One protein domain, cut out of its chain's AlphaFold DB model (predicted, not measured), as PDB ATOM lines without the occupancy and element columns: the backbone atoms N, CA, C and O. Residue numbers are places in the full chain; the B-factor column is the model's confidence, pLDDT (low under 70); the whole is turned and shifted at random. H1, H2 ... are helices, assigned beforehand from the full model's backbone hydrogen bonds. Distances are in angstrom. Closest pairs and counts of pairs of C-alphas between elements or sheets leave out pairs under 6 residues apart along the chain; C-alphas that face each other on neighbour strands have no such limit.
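AT A GLANCE: This is residues 84 to 124 of the 143 residues of the protein "Guanosine nucleotide diphosphate dissociation inhibitor" of Hordeum vulgare subsp. vulgare (UniProt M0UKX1). The printed part winds to and fro in one thin slab: residues 84 to 89 lead to the one-turn helix H1 at one end, an extended stretch runs back to a bend at the other end, and the long helix H2 returns beside that stretch. The bend, residues 103 to 108, sticks out. The 41 printed residues hold two named helices, H1 then H2, and no named strand; the class is all helix, with 19 residues in named elements, under half. The whole is only just loose, close to compact, with a radius of gyration of the C-alphas of 11.1 A; it spans 34 by 23 by 7 A, only just flat.

HOW THE PARTS SIT: H1, residues 90 to 93, and H2, residues 108 to 122, are near each other, with 5 pairs of C-alphas within 10 A and the closest at 8.0 A. Every O i to N i+4 pair in H2 is within hydrogen-bond range; H1 is too short for such a pair.

IN THESE COORDINATES: H1 begins at C-alpha 90 (168.316, 214.151, 179.648). H2, 21.1 A long, runs from C-alpha 108 (152.363, 198.853, 185.334) to C-alpha 122 (158.399, 214.523, 172.603).

THE WHOLE: The C-alphas farthest apart, of Glu 92 and Thr 105, are 34.0 A apart. The link of 14 residues, 94 to 107, is long. The printed part has no cut, and no printed residue is under 70 in pLDDT.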
ATOM      1  N   TYR A  84     169.122 199.349 187.890       97.94
ATOM      2  CA  TYR A  84     169.645 200.679 187.612       97.94
ATOM      3  C   TYR A  84     168.531 201.653 187.242       97.94
ATOM      4  O   TYR A  84     167.517 201.273 186.645       97.94
ATOM      5  N   GLU A  85     168.772 202.923 187.549       96.88
ATOM      6  CA  GLU A  85     167.979 204.066 187.112       96.88
ATOM      7  C   GLU A  85     168.882 205.118 186.442       96.88
ATOM      8  O   GLU A  85     170.086 205.162 186.721       96.88
ATOM      9  N   PRO A  86     168.344 205.954 185.537       96.62
ATOM     10  CA  PRO A  86     169.124 206.988 184.864       96.62
ATOM     11  C   PRO A  86     169.683 208.011 185.856       96.62
ATOM     12  O   PRO A  86     168.937 208.605 186.630       96.62
ATOM     13  N   ALA A  87     170.990 208.263 185.788       96.44
ATOM     14  CA  ALA A  87     171.670 209.280 186.597       96.44
ATOM     15  C   ALA A  87     171.993 210.569 185.815       96.44
ATOM     16  O   ALA A  87     172.564 211.505 186.371       96.44
ATOM     17  N   ASN A  88     171.684 210.603 184.517       95.75
ATOM     18  CA  ASN A  88     172.024 211.707 183.627       95.75
ATOM     19  C   ASN A  88     170.951 212.811 183.616       95.75
ATOM     20  O   ASN A  88     169.840 212.630 184.116       95.75
ATOM     21  N   ALA A  89     171.290 213.958 183.020       94.31
ATOM     22  CA  ALA A  89     170.375 215.073 182.802       94.31
ATOM     23  C   ALA A  89     169.880 215.054 181.340       94.31
ATOM     24  O   ALA A  89     170.500 215.685 180.484       94.31
ATOM     25  N   PRO A  90     168.754 214.375 181.030       93.00
ATOM     26  CA  PRO A  90     168.316 214.151 179.648       93.00
ATOM     27  C   PRO A  90     168.068 215.439 178.849       93.00
ATOM     28  O   PRO A  90     168.166 215.436 177.628       93.00
ATOM     29  N   ALA A  91     167.760 216.552 179.522       90.44
ATOM     30  CA  ALA A  91     167.585 217.857 178.880       90.44
ATOM     31  C   ALA A  91     168.907 218.496 178.412       90.44
ATOM     32  O   ALA A  91     168.886 219.382 177.559       90.44
ATOM     33  N   GLU A  92     170.042 218.079 178.974       96.38
ATOM     34  CA  GLU A  92     171.366 218.614 178.649       96.38
ATOM     35  C   GLU A  92     172.067 217.769 177.579       96.38
ATOM     36  O   GLU A  92     172.741 218.315 176.707       96.38
ATOM     37  N   ASP A  93     171.888 216.445 177.621       96.69
ATOM     38  CA  ASP A  93     172.609 215.492 176.769       96.69
ATOM     39  C   ASP A  93     171.742 214.804 175.697       96.69
ATOM     40  O   ASP A  93     172.280 214.106 174.836       96.69
ATOM     41  N   ASN A  94     170.418 215.004 175.717       95.06
ATOM     42  CA  ASN A  94     169.441 214.320 174.860       95.06
ATOM     43  C   ASN A  94     169.534 212.781 174.904       95.06
ATOM     44  O   ASN A  94     169.155 212.099 173.948       95.06
ATOM     45  N   CYS A  95     170.026 212.216 176.009       97.31
ATOM     46  CA  CYS A  95     170.111 210.779 176.238       97.31
ATOM     47  C   CYS A  95     168.980 210.330 177.174       97.31
ATOM     48  O   CYS A  95     168.950 210.669 178.356       97.31
ATOM     49  N   PHE A  96     168.048 209.527 176.662       96.75
ATOM     50  CA  PHE A  96     166.881 209.051 177.413       96.75
ATOM     51  C   PHE A  96     167.029 207.559 177.705       96.75
ATOM     52  O   PHE A  96     166.812 206.720 176.833       96.75
ATOM     53  N   VAL A  97     167.437 207.235 178.930       97.44
ATOM     54  CA  VAL A  97     167.696 205.860 179.377       97.44
ATOM     55  C   VAL A  97     166.501 205.353 180.186       97.44
ATOM     56  O   VAL A  97     165.894 206.118 180.933       97.44
ATOM     57  N   THR A  98     166.143 204.080 180.027       97.88
ATOM     58  CA  THR A  98     165.085 203.421 180.810       97.88
ATOM     59  C   THR A  98     165.594 202.968 182.173       97.88
ATOM     60  O   THR A  98     166.784 202.708 182.364       97.88
ATOM     61  N   THR A  99     164.675 202.788 183.111       97.81
ATOM     62  CA  THR A  99     164.934 202.051 184.351       97.81
ATOM     63  C   THR A  99     164.986 200.540 184.098       97.81
ATOM     64  O   THR A  99     164.435 200.028 183.123       97.81
ATOM     65  N   SER A 100     165.672 199.803 184.970       98.19
ATOM     66  CA  SER A 100     165.644 198.333 184.946       98.19
ATOM     67  C   SER A 100     164.278 197.804 185.390       98.19
ATOM     68  O   SER A 100     163.678 198.354 186.318       98.19
ATOM     69  N   TYR A 101     163.825 196.695 184.790       97.75
ATOM     70  CA  TYR A 101     162.614 195.995 185.229       97.75
ATOM     71  C   TYR A 101     162.669 195.687 186.730       97.75
ATOM     72  O   TYR A 101     163.709 195.303 187.268       97.75
ATOM     73  N   ASP A 102     161.547 195.897 187.411       96.62
ATOM     74  CA  ASP A 102     161.403 195.555 188.820       96.62
ATOM     75  C   ASP A 102     160.954 194.102 189.009       96.62
ATOM     76  O   ASP A 102     160.830 193.329 188.059       96.62
ATOM     77  N   SER A 103     160.747 193.700 190.263       96.00
ATOM     78  CA  SER A 103     160.357 192.332 190.595       96.00
ATOM     79  C   SER A 103     158.878 192.023 190.330       96.00
ATOM     80  O   SER A 103     158.451 190.903 190.627       96.00
ATOM     81  N   THR A 104     158.077 192.988 189.865       97.25
ATOM     82  CA  THR A 104     156.635 192.797 189.672       97.25
ATOM     83  C   THR A 104     156.357 191.917 188.452       97.25
ATOM     84  O   THR A 104     157.085 191.917 187.465       97.25
ATOM     85  N   THR A 105     155.278 191.137 188.507       96.75
ATOM     86  CA  THR A 105     154.884 190.216 187.423       96.75
ATOM     87  C   THR A 105     153.874 190.828 186.450       96.75
ATOM     88  O   THR A 105     153.190 190.114 185.716       96.75
ATOM     89  N   HIS A 106     153.759 192.155 186.448       96.81
ATOM     90  CA  HIS A 106     152.867 192.922 185.587       96.81
ATOM     91  C   HIS A 106     153.558 194.197 185.094       96.81
ATOM     92  O   HIS A 106     154.491 194.689 185.713       96.81
ATOM     93  N   PHE A 107     153.056 194.799 184.020       97.50
ATOM     94  CA  PHE A 107     153.774 195.873 183.326       97.50
ATOM     95  C   PHE A 107     153.482 197.299 183.809       97.50
ATOM     96  O   PHE A 107     153.892 198.246 183.148       97.50
ATOM     97  N   GLU A 108     152.776 197.501 184.925       97.69
ATOM     98  CA  GLU A 108     152.363 198.853 185.334       97.69
ATOM     99  C   GLU A 108     153.548 199.825 185.482       97.69
ATOM    100  O   GLU A 108     153.505 200.940 184.961       97.69
ATOM    101  N   THR A 109     154.619 199.416 186.161       97.31
ATOM    102  CA  THR A 109     155.807 200.255 186.381       97.31
ATOM    103  C   THR A 109     156.611 200.456 185.100       97.31
ATOM    104  O   THR A 109     157.004 201.583 184.807       97.31
ATOM    105  N   THR A 110     156.753 199.417 184.274       98.00
ATOM    106  CA  THR A 110     157.341 199.529 182.931       98.00
ATOM    107  C   THR A 110     156.589 200.534 182.064       98.00
ATOM    108  O   THR A 110     157.205 201.383 181.428       98.00
ATOM    109  N   VAL A 111     155.255 200.472 182.035       97.50
ATOM    110  CA  VAL A 111     154.441 201.398 181.237       97.50
ATOM    111  C   VAL A 111     154.614 202.826 181.746       97.50
ATOM    112  O   VAL A 111     154.764 203.733 180.933       97.50
ATOM    113  N   LYS A 112     154.669 203.045 183.066       97.44
ATOM    114  CA  LYS A 112     154.964 204.373 183.629       97.44
ATOM    115  C   LYS A 112     156.317 204.911 183.155       97.44
ATOM    116  O   LYS A 112     156.388 206.085 182.805       97.44
ATOM    117  N   ASP A 113     157.349 204.070 183.103       97.81
ATOM    118  CA  ASP A 113     158.674 204.465 182.606       97.81
ATOM    119  C   ASP A 113     158.630 204.837 181.114       97.81
ATOM    120  O   ASP A 113     159.066 205.918 180.722       97.81
ATOM    121  N   VAL A 114     157.985 204.006 180.287       97.38
ATOM    122  CA  VAL A 114     157.797 204.275 178.850       97.38
ATOM    123  C   VAL A 114     157.055 205.594 178.613       97.38
ATOM    124  O   VAL A 114     157.489 206.404 177.793       97.38
ATOM    125  N   LEU A 115     155.958 205.841 179.336       96.50
ATOM    126  CA  LEU A 115     155.184 207.081 179.217       96.50
ATOM    127  C   LEU A 115     155.995 208.301 179.670       96.50
ATOM    128  O   LEU A 115     155.959 209.341 179.012       96.50
ATOM    129  N   ALA A 116     156.761 208.176 180.755       95.25
ATOM    130  CA  ALA A 116     157.629 209.248 181.229       95.25
ATOM    131  C   ALA A 116     158.717 209.591 180.200       95.25
ATOM    132  O   ALA A 116     158.979 210.771 179.959       95.25
ATOM    133  N   LEU A 117     159.331 208.585 179.571       96.12
ATOM    134  CA  LEU A 117     160.304 208.792 178.498       96.12
ATOM    135  C   LEU A 117     159.659 209.433 177.270       96.12
ATOM    136  O   LEU A 117     160.201 210.408 176.756       96.12
ATOM    137  N   TYR A 118     158.492 208.949 176.834       96.38
ATOM    138  CA  TYR A 118     157.758 209.543 175.717       96.38
ATOM    139  C   TYR A 118     157.518 211.041 175.940       96.38
ATOM    140  O   TYR A 118     157.843 211.853 175.069       96.38
ATOM    141  N   SER A 119     157.026 211.424 177.121       95.31
ATOM    142  CA  SER A 119     156.782 212.831 177.446       95.31
ATOM    143  C   SER A 119     158.066 213.657 177.469       95.31
ATOM    144  O   SER A 119     158.079 214.778 176.964       95.31
ATOM    145  N   LYS A 120     159.166 213.106 178.000       94.56
ATOM    146  CA  LYS A 120     160.478 213.777 178.024       94.56
ATOM    147  C   LYS A 120     161.067 213.976 176.622       94.56
ATOM    148  O   LYS A 120     161.650 215.023 176.367       94.56
ATOM    149  N   ILE A 121     160.914 212.995 175.735       95.69
ATOM    150  CA  ILE A 121     161.453 213.028 174.366       95.69
ATOM    151  C   ILE A 121     160.628 213.961 173.479       95.69
ATOM    152  O   ILE A 121     161.174 214.751 172.716       95.69
ATOM    153  N   THR A 122     159.302 213.847 173.548       94.69
ATOM    154  CA  THR A 122     158.399 214.523 172.603       94.69
ATOM    155  C   THR A 122     157.901 215.879 173.096       94.69
ATOM    156  O   THR A 122     157.379 216.662 172.302       94.69
ATOM    157  N   GLY A 123     158.010 216.151 174.401       94.75
ATOM    158  CA  GLY A 123     157.413 217.321 175.045       94.75
ATOM    159  C   GLY A 123     155.882 217.280 175.125       94.75
ATOM    160  O   GLY A 123     155.266 218.313 175.384       94.75
ATOM    161  N   LYS A 124     155.253 216.121 174.876       93.88
ATOM    162  CA  LYS A 124     153.793 215.938 174.852       93.88
ATOM    163  C   LYS A 124     153.381 214.786 175.760       93.88
ATOM    164  O   LYS A 124     154.057 213.765 175.794       93.88
TER     165      LYS A 124